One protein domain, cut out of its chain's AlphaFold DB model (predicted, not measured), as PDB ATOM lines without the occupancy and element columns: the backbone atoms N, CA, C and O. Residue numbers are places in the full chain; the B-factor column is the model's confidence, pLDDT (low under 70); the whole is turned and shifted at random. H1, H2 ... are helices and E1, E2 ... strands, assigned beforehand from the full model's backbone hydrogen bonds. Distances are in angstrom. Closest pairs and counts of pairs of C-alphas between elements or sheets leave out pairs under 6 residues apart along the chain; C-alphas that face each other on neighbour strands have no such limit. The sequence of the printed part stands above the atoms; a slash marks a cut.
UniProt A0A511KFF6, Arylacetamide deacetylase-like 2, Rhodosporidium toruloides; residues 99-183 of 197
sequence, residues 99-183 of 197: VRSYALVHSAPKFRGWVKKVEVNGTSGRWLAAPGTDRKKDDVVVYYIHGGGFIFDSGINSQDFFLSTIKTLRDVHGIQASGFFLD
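Overview. This is residues 99 to 183 of the 197 residues of the protein "Arylacetamide deacetylase-like 2" of Rhodosporidium toruloides (UniProt A0A511KFF6). A strongly twisted wall of four strands has the long helix H2 packed over one of its faces, while the short helix H1 is off the sheet, near H2; the other face has no named helix. The printed part has 85 residues, with H1, E1, E2, E3, H2 and E4 in that order, and its class is mixed, helices and strands. The sheet runs E1, E2, E4, E3 and is mixed. The whole is compact, with a radius of gyration of the C-alphas of 12.8 A and spans of 37 by 29 by 21 A.

Along the chain. Find C-alpha 99 at (-39.833, -56.619, -48.954), where H1 begins; it runs to residue 106, 10.7 A. Next come E1, residues 115 to 120, 16.3 A, and E2, residues 123 to 128, 16.5 A. E3, residues 140 to 145, is 16.1 A long; H2, residues 159 to 173, is 20.4 A. E4, residues 177 to 183, 19.5 A, ends at C-alpha 183, (-42.914, -49.287, -56.517).

Arrangement. E1 and E2 form an antiparallel hairpin; look for N 118 and O 125, 2.9 A apart. E2 and E4 are antiparallel, with N 181 and O 126 at 2.8 A. E4 and E3 are parallel, with N 144 and O 180 at 2.8 A. E3, H2 and E4 make a strand-helix-strand unit, two parallel neighbour strands with a helix between, its crossover right-handed. H2 is on the sheet at a height of 8.7 A, over E4 and along the strands, at 9 degrees to E4 on the local plane; their closest C-alphas, Ile 166 and Ala 177, are 5.7 A apart. H1 is not on the sheet. In H1 and H2 every O i to N i+4 pair is within hydrogen-bond range.

Size, cuts and confidence. The C-alphas farthest apart, Ile 151 and Gly 174, are 37.6 A from each other. The printed part has no cut. The links E2 to E3 and E3 to H2 are long; pLDDT is under 70 at residues 149 to 155.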
ATOM      1  N   VAL A  99     -38.580 -55.997 -49.403       72.12
ATOM      2  CA  VAL A  99     -39.833 -56.619 -48.954       72.12
ATOM      3  C   VAL A  99     -39.836 -56.704 -47.439       72.12
ATOM      4  O   VAL A  99     -40.759 -56.198 -46.798       72.12
ATOM      5  N   ARG A 100     -38.762 -57.267 -46.879       71.44
ATOM      6  CA  ARG A 100     -38.594 -57.380 -45.434       71.44
ATOM      7  C   ARG A 100     -38.536 -56.013 -44.768       71.44
ATOM      8  O   ARG A 100     -39.246 -55.786 -43.796       71.44
ATOM      9  N   SER A 101     -37.730 -55.095 -45.297       73.00
ATOM     10  CA  SER A 101     -37.532 -53.797 -44.657       73.00
ATOM     11  C   SER A 101     -38.849 -53.021 -44.605       73.00
ATOM     12  O   SER A 101     -39.244 -52.565 -43.538       73.00
ATOM     13  N   TYR A 102     -39.599 -52.929 -45.710       73.56
ATOM     14  CA  TYR A 102     -40.880 -52.215 -45.691       73.56
ATOM     15  C   TYR A 102     -41.952 -52.917 -44.870       73.56
ATOM     16  O   TYR A 102     -42.801 -52.237 -44.304       73.56
ATOM     17  N   ALA A 103     -41.936 -54.251 -44.802       76.25
ATOM     18  CA  ALA A 103     -42.815 -54.970 -43.890       76.25
ATOM     19  C   ALA A 103     -42.531 -54.575 -42.433       76.25
ATOM     20  O   ALA A 103     -43.473 -54.316 -41.693       76.25
ATOM     21  N   LEU A 104     -41.254 -54.447 -42.052       79.06
ATOM     22  CA  LEU A 104     -40.843 -54.004 -40.715       79.06
ATOM     23  C   LEU A 104     -41.191 -52.536 -40.441       79.06
ATOM     24  O   LEU A 104     -41.662 -52.208 -39.359       79.06
ATOM     25  N   VAL A 105     -40.984 -51.634 -41.401       80.31
ATOM     26  CA  VAL A 105     -41.311 -50.214 -41.187       80.31
ATOM     27  C   VAL A 105     -42.819 -50.011 -41.088       80.31
ATOM     28  O   VAL A 105     -43.287 -49.331 -40.181       80.31
ATOM     29  N   HIS A 106     -43.599 -50.646 -41.961       81.62
ATOM     30  CA  HIS A 106     -45.055 -50.498 -41.948       81.62
ATOM     31  C   HIS A 106     -45.755 -51.322 -40.859       81.62
ATOM     32  O   HIS A 106     -46.939 -51.095 -40.620       81.62
ATOM     33  N   SER A 107     -45.063 -52.253 -40.191       82.12
ATOM     34  CA  SER A 107     -45.599 -52.914 -38.997       82.12
ATOM     35  C   SER A 107     -45.526 -52.028 -37.753       82.12
ATOM     36  O   SER A 107     -46.199 -52.319 -36.763       82.12
ATOM     37  N   ALA A 108     -44.756 -50.933 -37.789       85.75
ATOM     38  CA  ALA A 108     -44.684 -50.009 -36.668       85.75
ATOM     39  C   ALA A 108     -46.066 -49.371 -36.394       85.75
ATOM     40  O   ALA A 108     -46.746 -48.950 -37.338       85.75
ATOM     41  N   PRO A 109     -46.477 -49.214 -35.116       86.94
ATOM     42  CA  PRO A 109     -47.820 -48.745 -34.751       86.94
ATOM     43  C   PRO A 109     -48.243 -47.433 -35.423       86.94
ATOM     44  O   PRO A 109     -49.401 -47.263 -35.793       86.94
ATOM     45  N   LYS A 110     -47.288 -46.524 -35.644       88.69
ATOM     46  CA  LYS A 110     -47.509 -45.218 -36.278       88.69
ATOM     47  C   LYS A 110     -48.046 -45.287 -37.714       88.69
ATOM     48  O   LYS A 110     -48.670 -44.325 -38.148       88.69
ATOM     49  N   PHE A 111     -47.835 -46.400 -38.422       88.00
ATOM     50  CA  PHE A 111     -48.311 -46.620 -39.793       88.00
ATOM     51  C   PHE A 111     -49.610 -47.430 -39.872       88.00
ATOM     52  O   PHE A 111     -50.137 -47.654 -40.966       88.00
ATOM     53  N   ARG A 112     -50.153 -47.886 -38.737       87.00
ATOM     54  CA  ARG A 112     -51.327 -48.762 -38.714       87.00
ATOM     55  C   ARG A 112     -52.540 -48.069 -39.339       87.00
ATOM     56  O   ARG A 112     -52.994 -47.043 -38.848       87.00
ATOM     57  N   GLY A 113     -53.059 -48.641 -40.424       87.06
ATOM     58  CA  GLY A 113     -54.197 -48.093 -41.173       87.06
ATOM     59  C   GLY A 113     -53.856 -46.939 -42.122       87.06
ATOM     60  O   GLY A 113     -54.727 -46.519 -42.875       87.06
ATOM     61  N   TRP A 114     -52.608 -46.456 -42.128       90.81
ATOM     62  CA  TRP A 114     -52.170 -45.357 -42.997       90.81
ATOM     63  C   TRP A 114     -51.679 -45.830 -44.364       90.81
ATOM     64  O   TRP A 114     -51.731 -45.090 -45.344       90.81
ATOM     65  N   VAL A 115     -51.163 -47.059 -44.429       89.50
ATOM     66  CA  VAL A 115     -50.532 -47.595 -45.636       89.50
ATOM     67  C   VAL A 115     -51.475 -48.547 -46.361       89.50
ATOM     68  O   VAL A 115     -51.916 -49.545 -45.792       89.50
ATOM     69  N   LYS A 116     -51.712 -48.301 -47.652       89.38
ATOM     70  CA  LYS A 116     -52.477 -49.199 -48.530       89.38
ATOM     71  C   LYS A 116     -51.678 -49.550 -49.782       89.38
ATOM     72  O   LYS A 116     -51.359 -48.680 -50.588       89.38
ATOM     73  N   LYS A 117     -51.387 -50.838 -49.976       87.75
ATOM     74  CA  LYS A 117     -50.790 -51.345 -51.223       87.75
ATOM     75  C   LYS A 117     -51.817 -51.291 -52.352       87.75
ATOM     76  O   LYS A 117     -52.990 -51.590 -52.132       87.75
ATOM     77  N   VAL A 118     -51.370 -50.923 -53.546       87.62
ATOM     78  CA  VAL A 118     -52.176 -50.933 -54.769       87.62
ATOM     79  C   VAL A 118     -51.353 -51.455 -55.938       87.62
ATOM     80  O   VAL A 118     -50.138 -51.270 -55.995       87.62
ATOM     81  N   GLU A 119     -52.027 -52.097 -56.880       85.25
ATOM     82  CA  GLU A 119     -51.444 -52.545 -58.136       85.25
ATOM     83  C   GLU A 119     -52.418 -52.199 -59.258       85.25
ATOM     84  O   GLU A 119     -53.597 -52.536 -59.184       85.25
ATOM     85  N   VAL A 120     -51.939 -51.460 -60.257       77.44
ATOM     86  CA  VAL A 120     -52.740 -51.004 -61.398       77.44
ATOM     87  C   VAL A 120     -51.909 -51.198 -62.659       77.44
ATOM     88  O   VAL A 120     -50.778 -50.717 -62.728       77.44
ATOM     89  N   ASN A 121     -52.444 -51.914 -63.651       78.44
ATOM     90  CA  ASN A 121     -51.801 -52.141 -64.953       78.44
ATOM     91  C   ASN A 121     -50.339 -52.630 -64.843       78.44
ATOM     92  O   ASN A 121     -49.443 -52.135 -65.526       78.44
ATOM     93  N   GLY A 122     -50.071 -53.565 -63.923       71.50
ATOM     94  CA  GLY A 122     -48.734 -54.131 -63.691       71.50
ATOM     95  C   GLY A 122     -47.739 -53.201 -62.981       71.50
ATOM     96  O   GLY A 122     -46.566 -53.561 -62.823       71.50
ATOM     97  N   THR A 123     -48.197 -52.026 -62.539       74.06
ATOM     98  CA  THR A 123     -47.448 -51.083 -61.708       74.06
ATOM     99  C   THR A 123     -47.910 -51.206 -60.264       74.06
ATOM    100  O   THR A 123     -49.053 -50.901 -59.927       74.06
ATOM    101  N   SER A 124     -47.002 -51.646 -59.397       83.31
ATOM    102  CA  SER A 124     -47.224 -51.637 -57.956       83.31
ATOM    103  C   SER A 124     -46.943 -50.253 -57.374       83.31
ATOM    104  O   SER A 124     -46.056 -49.535 -57.841       83.31
ATOM    105  N   GLY A 125     -47.646 -49.908 -56.304       86.44
ATOM    106  CA  GLY A 125     -47.374 -48.727 -55.500       86.44
ATOM    107  C   GLY A 125     -48.047 -48.809 -54.139       86.44
ATOM    108  O   GLY A 125     -48.741 -49.776 -53.805       86.44
ATOM    109  N   ARG A 126     -47.826 -47.786 -53.321       89.00
ATOM    110  CA  ARG A 126     -48.384 -47.698 -51.971       89.00
ATOM    111  C   ARG A 126     -48.904 -46.305 -51.705       89.00
ATOM    112  O   ARG A 126     -48.216 -45.328 -51.955       89.00
ATOM    113  N   TRP A 127     -50.103 -46.238 -51.161       91.06
ATOM    114  CA  TRP A 127     -50.655 -45.017 -50.607       91.06
ATOM    115  C   TRP A 127     -50.252 -44.885 -49.149       91.06
ATOM    116  O   TRP A 127     -50.302 -45.872 -48.413       91.06
ATOM    117  N   LEU A 128     -49.905 -43.668 -48.757       92.12
ATOM    118  CA  LEU A 128     -49.778 -43.212 -47.385       92.12
ATOM    119  C   LEU A 128     -50.782 -42.073 -47.199       92.12
ATOM    120  O   LEU A 128     -50.633 -41.015 -47.805       92.12
ATOM    121  N   ALA A 129     -51.825 -42.306 -46.417       92.75
ATOM    122  CA  ALA A 129     -52.890 -41.337 -46.185       92.75
ATOM    123  C   ALA A 129     -53.523 -41.573 -44.815       92.75
ATOM    124  O   ALA A 129     -53.342 -42.635 -44.218       92.75
ATOM    125  N   ALA A 130     -54.272 -40.594 -44.318       89.38
ATOM    126  CA  ALA A 130     -55.038 -40.781 -43.097       89.38
ATOM    127  C   ALA A 130     -56.081 -41.915 -43.268       89.38
ATOM    128  O   ALA A 130     -56.676 -42.052 -44.341       89.38
ATOM    129  N   PRO A 131     -56.325 -42.745 -42.237       87.19
ATOM    130  CA  PRO A 131     -57.322 -43.806 -42.318       87.19
ATOM    131  C   PRO A 131     -58.718 -43.250 -42.626       87.19
ATOM    132  O   PRO A 131     -59.146 -42.274 -42.017       87.19
ATOM    133  N   GLY A 132     -59.439 -43.898 -43.542       82.94
ATOM    134  CA  GLY A 132     -60.828 -43.554 -43.858       82.94
ATOM    135  C   GLY A 132     -61.023 -42.345 -44.778       82.94
ATOM    136  O   GLY A 132     -62.168 -42.006 -45.059       82.94
ATOM    137  N   THR A 133     -59.957 -41.715 -45.286       82.94
ATOM    138  CA  THR A 133     -60.107 -40.594 -46.222       82.94
ATOM    139  C   THR A 133     -60.420 -41.059 -47.644       82.94
ATOM    140  O   THR A 133     -59.856 -42.031 -48.165       82.94
ATOM    141  N   ASP A 134     -61.331 -40.338 -48.300       86.31
ATOM    142  CA  ASP A 134     -61.537 -40.464 -49.739       86.31
ATOM    143  C   ASP A 134     -60.460 -39.665 -50.475       86.31
ATOM    144  O   ASP A 134     -60.507 -38.440 -50.542       86.31
ATOM    145  N   ARG A 135     -59.507 -40.392 -51.060       85.38
ATOM    146  CA  ARG A 135     -58.342 -39.831 -51.757       85.38
ATOM    147  C   ARG A 135     -58.695 -38.969 -52.969       85.38
ATOM    148  O   ARG A 135     -57.868 -38.192 -53.425       85.38
ATOM    149  N   LYS A 136     -59.909 -39.099 -53.519       86.69
ATOM    150  CA  LYS A 136     -60.377 -38.210 -54.598       86.69
ATOM    151  C   LYS A 136     -60.614 -36.777 -54.120       86.69
ATOM    152  O   LYS A 136     -60.736 -35.886 -54.951       86.69
ATOM    153  N   LYS A 137     -60.720 -36.588 -52.804       89.12
ATOM    154  CA  LYS A 137     -60.943 -35.305 -52.140       89.12
ATOM    155  C   LYS A 137     -59.675 -34.769 -51.474       89.12
ATOM    156  O   LYS A 137     -59.772 -33.831 -50.697       89.12
ATOM    157  N   ASP A 138     -58.519 -35.392 -51.712       90.62
ATOM    158  CA  ASP A 138     -57.254 -34.862 -51.208       90.62
ATOM    159  C   ASP A 138     -56.920 -33.568 -51.963       90.62
ATOM    160  O   ASP A 138     -56.929 -33.546 -53.196       90.62
ATOM    161  N   ASP A 139     -56.584 -32.512 -51.226       92.38
ATOM    162  CA  ASP A 139     -56.139 -31.230 -51.780       92.38
ATOM    163  C   ASP A 139     -54.774 -31.372 -52.467       92.38
ATOM    164  O   ASP A 139     -54.473 -30.697 -53.451       92.38
ATOM    165  N   VAL A 140     -53.923 -32.257 -51.930       91.50
ATOM    166  CA  VAL A 140     -52.555 -32.473 -52.405       91.50
ATOM    167  C   VAL A 140     -52.216 -33.958 -52.436       91.50
ATOM    168  O   VAL A 140     -52.320 -34.665 -51.434       91.50
ATOM    169  N   VAL A 141     -51.694 -34.412 -53.576       91.88
ATOM    170  CA  VAL A 141     -51.123 -35.753 -53.728       91.88
ATOM    171  C   VAL A 141     -49.640 -35.645 -54.057       91.88
ATOM    172  O   VAL A 141     -49.251 -35.165 -55.120       91.88
ATOM    173  N   VAL A 142     -48.794 -36.149 -53.161       90.12
ATOM    174  CA  VAL A 142     -47.354 -36.243 -53.390       90.12
ATOM    175  C   VAL A 142     -47.045 -37.539 -54.122       90.12
ATOM    176  O   VAL A 142     -47.106 -38.625 -53.547       90.12
ATOM    177  N   TYR A 143     -46.670 -37.433 -55.393       89.56
ATOM    178  CA  TYR A 143     -46.172 -38.568 -56.160       89.56
ATOM    179  C   TYR A 143     -44.672 -38.754 -55.915       89.56
ATOM    180  O   TYR A 143     -43.846 -37.971 -56.385       89.56
ATOM    181  N   TYR A 144     -44.307 -39.793 -55.169       87.88
ATOM    182  CA  TYR A 144     -42.934 -40.062 -54.769       87.88
ATOM    183  C   TYR A 144     -42.329 -41.237 -55.536       87.88
ATOM    184  O   TYR A 144     -42.796 -42.379 -55.465       87.88
ATOM    185  N   ILE A 145     -41.219 -40.953 -56.216       85.56
ATOM    186  CA  ILE A 145     -40.341 -41.946 -56.830       85.56
ATOM    187  C   ILE A 145     -39.080 -42.013 -55.978       85.56
ATOM    188  O   ILE A 145     -38.341 -41.038 -55.861       85.56
ATOM    189  N   HIS A 146     -38.838 -43.166 -55.362       80.81
ATOM    190  CA  HIS A 146     -37.703 -43.309 -54.465       80.81
ATOM    191  C   HIS A 146     -36.361 -43.290 -55.216       80.81
ATOM    192  O   HIS A 146     -36.244 -43.789 -56.336       80.81
ATOM    193  N   GLY A 147     -35.312 -42.791 -54.560       74.81
ATOM    194  CA  GLY A 147     -33.939 -42.896 -55.058       74.81
ATOM    195  C   GLY A 147     -33.380 -44.323 -54.968       74.81
ATOM    196  O   GLY A 147     -34.062 -45.265 -54.558       74.81
ATOM    197  N   GLY A 148     -32.094 -44.492 -55.276       70.81
ATOM    198  CA  GLY A 148     -31.406 -45.794 -55.211       70.81
ATOM    199  C   GLY A 148     -30.822 -46.255 -56.545       70.81
ATOM    200  O   GLY A 148     -30.604 -47.450 -56.754       70.81
ATOM    201  N   GLY A 149     -30.617 -45.312 -57.476       69.25
ATOM    202  CA  GLY A 149     -29.956 -45.555 -58.760       69.25
ATOM    203  C   GLY A 149     -30.646 -46.613 -59.620       69.25
ATOM    204  O   GLY A 149     -29.982 -47.281 -60.397       69.25
ATOM    205  N   PHE A 150     -31.955 -46.823 -59.427       69.62
ATOM    206  CA  PHE A 150     -32.753 -47.892 -60.051       69.62
ATOM    207  C   PHE A 150     -32.333 -49.333 -59.700       69.62
ATOM    208  O   PHE A 150     -32.893 -50.287 -60.246       69.62
ATOM    209  N   ILE A 151     -31.404 -49.498 -58.753       64.38
ATOM    210  CA  ILE A 151     -30.803 -50.783 -58.370       64.38
ATOM    211  C   ILE A 151     -31.377 -51.292 -57.040       64.38
ATOM    212  O   ILE A 151     -31.694 -52.474 -56.920       64.38
ATOM    213  N   PHE A 152     -31.566 -50.419 -56.045       66.75
ATOM    214  CA  PHE A 152     -32.057 -50.797 -54.710       66.75
ATOM    215  C   PHE A 152     -33.129 -49.823 -54.196       66.75
ATOM    216  O   PHE A 152     -33.395 -48.797 -54.817       66.75
ATOM    217  N   ASP A 153     -33.840 -50.187 -53.120       69.06
ATOM    218  CA  ASP A 153     -34.842 -49.301 -52.506       69.06
ATOM    219  C   ASP A 153     -34.228 -48.423 -51.432       69.06
ATOM    220  O   ASP A 153     -33.722 -48.949 -50.447       69.06
ATOM    221  N   SER A 154     -34.337 -47.107 -51.584       68.81
ATOM    222  CA  SER A 154     -34.065 -46.161 -50.493       68.81
ATOM    223  C   SER A 154     -35.333 -45.486 -49.965       68.81
ATOM    224  O   SER A 154     -35.283 -44.778 -48.961       68.81
ATOM    225  N   GLY A 155     -36.490 -45.735 -50.589       68.25
ATOM    226  CA  GLY A 155     -37.754 -45.067 -50.269       68.25
ATOM    227  C   GLY A 155     -38.340 -45.453 -48.919       68.25
ATOM    228  O   GLY A 155     -39.329 -44.867 -48.474       68.25
ATOM    229  N   ILE A 156     -37.740 -46.443 -48.262       71.38
ATOM    230  CA  ILE A 156     -38.137 -46.855 -46.930       71.38
ATOM    231  C   ILE A 156     -37.791 -45.803 -45.880       71.38
ATOM    232  O   ILE A 156     -38.617 -45.500 -45.024       71.38
ATOM    233  N   ASN A 157     -36.622 -45.174 -46.002       70.44
ATOM    234  CA  ASN A 157     -36.150 -44.191 -45.030       70.44
ATOM    235  C   ASN A 157     -36.966 -42.893 -45.086       70.44
ATOM    236  O   ASN A 157     -37.010 -42.145 -44.118       70.44
ATOM    237  N   SER A 158     -37.647 -42.633 -46.204       80.44
ATOM    238  CA  SER A 158     -38.496 -41.454 -46.374       80.44
ATOM    239  C   SER A 158     -39.917 -41.621 -45.821       80.44
ATOM    240  O   SER A 158     -40.622 -40.624 -45.706       80.44
ATOM    241  N   GLN A 159     -40.363 -42.838 -45.476       85.19
ATOM    242  CA  GLN A 159     -41.755 -43.076 -45.047       85.19
ATOM    243  C   GLN A 159     -42.126 -42.279 -43.791       85.19
ATOM    244  O   GLN A 159     -43.210 -41.709 -43.719       85.19
ATOM    245  N   ASP A 160     -41.210 -42.207 -42.824       87.31
ATOM    246  CA  ASP A 160     -41.424 -41.478 -41.571       87.31
ATOM    247  C   ASP A 160     -41.536 -39.973 -41.780       87.31
ATOM    248  O   ASP A 160     -42.422 -39.332 -41.213       87.31
ATOM    249  N   PHE A 161     -40.675 -39.427 -42.640       89.06
ATOM    250  CA  PHE A 161     -40.737 -38.029 -43.039       89.06
ATOM    251  C   PHE A 161     -42.101 -37.708 -43.658       89.06
ATOM    252  O   PHE A 161     -42.786 -36.803 -43.193       89.06
ATOM    253  N   PHE A 162     -42.545 -38.490 -44.648       91.62
ATOM    254  CA  PHE A 162     -43.832 -38.243 -45.298       91.62
ATOM    255  C   PHE A 162     -45.024 -38.430 -44.361       91.62
ATOM    256  O   PHE A 162     -45.962 -37.641 -44.427       91.62
ATOM    257  N   LEU A 163     -44.991 -39.418 -43.464       92.19
ATOM    258  CA  LEU A 163     -46.044 -39.590 -42.463       92.19
ATOM    259  C   LEU A 163     -46.149 -38.355 -41.562       92.19
ATOM    260  O   LEU A 163     -47.256 -37.881 -41.310       92.19
ATOM    261  N   SER A 164     -45.011 -37.838 -41.090       91.69
ATOM    262  CA  SER A 164     -44.969 -36.620 -40.279       91.69
ATOM    263  C   SER A 164     -45.515 -35.424 -41.053       91.69
ATOM    264  O   SER A 164     -46.397 -34.734 -40.560       91.69
ATOM    265  N   THR A 165     -45.048 -35.214 -42.285       92.00
ATOM    266  CA  THR A 165     -45.469 -34.090 -43.128       92.00
ATOM    267  C   THR A 165     -46.966 -34.128 -43.430       92.00
ATOM    268  O   THR A 165     -47.637 -33.110 -43.291       92.00
ATOM    269  N   ILE A 166     -47.520 -35.294 -43.781       93.06
ATOM    270  CA  ILE A 166     -48.960 -35.444 -44.047       93.06
ATOM    271  C   ILE A 166     -49.780 -35.144 -42.786       93.06
ATOM    272  O   ILE A 166     -50.797 -34.457 -42.868       93.06
ATOM    273  N   LYS A 167     -49.334 -35.616 -41.614       92.44
ATOM    274  CA  LYS A 167     -49.982 -35.283 -40.337       92.44
ATOM    275  C   LYS A 167     -49.944 -33.785 -40.065       92.44
ATOM    276  O   LYS A 167     -50.980 -33.222 -39.751       92.44
ATOM    277  N   THR A 168     -48.796 -33.133 -40.240       93.56
ATOM    278  CA  THR A 168     -48.662 -31.683 -40.040       93.56
ATOM    279  C   THR A 168     -49.567 -30.890 -40.984       93.56
ATOM    280  O   THR A 168     -50.262 -29.988 -40.531       93.56
ATOM    281  N   LEU A 169     -49.619 -31.246 -42.272       92.06
ATOM    282  CA  LEU A 169     -50.501 -30.587 -43.242       92.06
ATOM    283  C   LEU A 169     -51.973 -30.674 -42.828       92.06
ATOM    284  O   LEU A 169     -52.676 -29.666 -42.855       92.06
ATOM    285  N   ARG A 170     -52.416 -31.844 -42.367       90.69
ATOM    286  CA  ARG A 170     -53.792 -32.041 -41.910       90.69
ATOM    287  C   ARG A 170     -54.072 -31.340 -40.580       90.69
ATOM    288  O   ARG A 170     -55.043 -30.605 -40.473       90.69
ATOM    289  N   ASP A 171     -53.240 -31.585 -39.572       92.31
ATOM    290  CA  ASP A 171     -53.521 -31.212 -38.181       92.31
ATOM    291  C   ASP A 171     -53.257 -29.722 -37.911       92.31
ATOM    292  O   ASP A 171     -53.932 -29.127 -37.077       92.31
ATOM    293  N   VAL A 172     -52.296 -29.107 -38.614       95.19
ATOM    294  CA  VAL A 172     -51.911 -27.694 -38.420       95.19
ATOM    295  C   VAL A 172     -52.521 -26.787 -39.481       95.19
ATOM    296  O   VAL A 172     -52.923 -25.667 -39.174       95.19
ATOM    297  N   HIS A 173     -52.588 -27.251 -40.730       92.81
ATOM    298  CA  HIS A 173     -53.006 -26.416 -41.859       92.81
ATOM    299  C   HIS A 173     -54.394 -26.771 -42.401       92.81
ATOM    300  O   HIS A 173     -54.885 -26.070 -43.281       92.81
ATOM    301  N   GLY A 174     -55.035 -27.833 -41.898       91.19
ATOM    302  CA  GLY A 174     -56.339 -28.287 -42.387       91.19
ATOM    303  C   GLY A 174     -56.312 -28.831 -43.818       91.19
ATOM    304  O   GLY A 174     -57.370 -29.008 -44.410       91.19
ATOM    305  N   ILE A 175     -55.124 -29.091 -44.376       92.06
ATOM    306  CA  ILE A 175     -54.938 -29.543 -45.758       92.06
ATOM    307  C   ILE A 175     -54.969 -31.067 -45.783       92.06
ATOM    308  O   ILE A 175     -54.139 -31.734 -45.150       92.06
ATOM    309  N   GLN A 176     -55.888 -31.643 -46.551       91.88
ATOM    310  CA  GLN A 176     -55.956 -33.082 -46.737       91.88
ATOM    311  C   GLN A 176     -54.915 -33.515 -47.775       91.88
ATOM    312  O   GLN A 176     -55.069 -33.295 -48.974       91.88
ATOM    313  N   ALA A 177     -53.839 -34.150 -47.311       93.25
ATOM    314  CA  ALA A 177     -52.751 -34.609 -48.168       93.25
ATOM    315  C   ALA A 177     -52.608 -36.136 -48.168       93.25
ATOM    316  O   ALA A 177     -52.838 -36.808 -47.157       93.25
ATOM    317  N   SER A 178     -52.131 -36.683 -49.282       93.75
ATOM    318  CA  SER A 178     -51.688 -38.075 -49.369       93.75
ATOM    319  C   SER A 178     -50.384 -38.224 -50.142       93.75
ATOM    320  O   SER A 178     -49.986 -37.372 -50.933       93.75
ATOM    321  N   GLY A 179     -49.682 -39.324 -49.887       92.00
ATOM    322  CA  GLY A 179     -48.483 -39.715 -50.616       92.00
ATOM    323  C   GLY A 179     -48.725 -40.984 -51.419       92.00
ATOM    324  O   GLY A 179     -49.181 -41.990 -50.872       92.00
ATOM    325  N   PHE A 180     -48.373 -40.971 -52.701       90.94
ATOM    326  CA  PHE A 180     -48.279 -42.168 -53.521       90.94
ATOM    327  C   PHE A 180     -46.819 -42.531 -53.768       90.94
ATOM    328  O   PHE A 180     -46.074 -41.795 -54.405       90.94
ATOM    329  N   PHE A 181     -46.420 -43.702 -53.294       88.81
ATOM    330  CA  PHE A 181     -45.073 -44.236 -53.398       88.81
ATOM    331  C   PHE A 181     -45.035 -45.243 -54.534       88.81
ATOM    332  O   PHE A 181     -45.582 -46.346 -54.418       88.81
ATOM    333  N   LEU A 182     -44.387 -44.864 -55.632       86.31
ATOM    334  CA  LEU A 182     -44.242 -45.730 -56.788       86.31
ATOM    335  C   LEU A 182     -43.257 -46.859 -56.484       86.31
ATOM    336  O   LEU A 182     -42.077 -46.634 -56.209       86.31
ATOM    337  N   ASP A 183     -43.728 -48.090 -56.639       79.94
ATOM    338  CA  ASP A 183     -42.914 -49.287 -56.517       79.94
ATOM    339  C   ASP A 183     -42.465 -49.760 -57.895       79.94
ATOM    340  O   ASP A 183     -42.864 -50.827 -58.375       79.94
TER     341      ASP A 183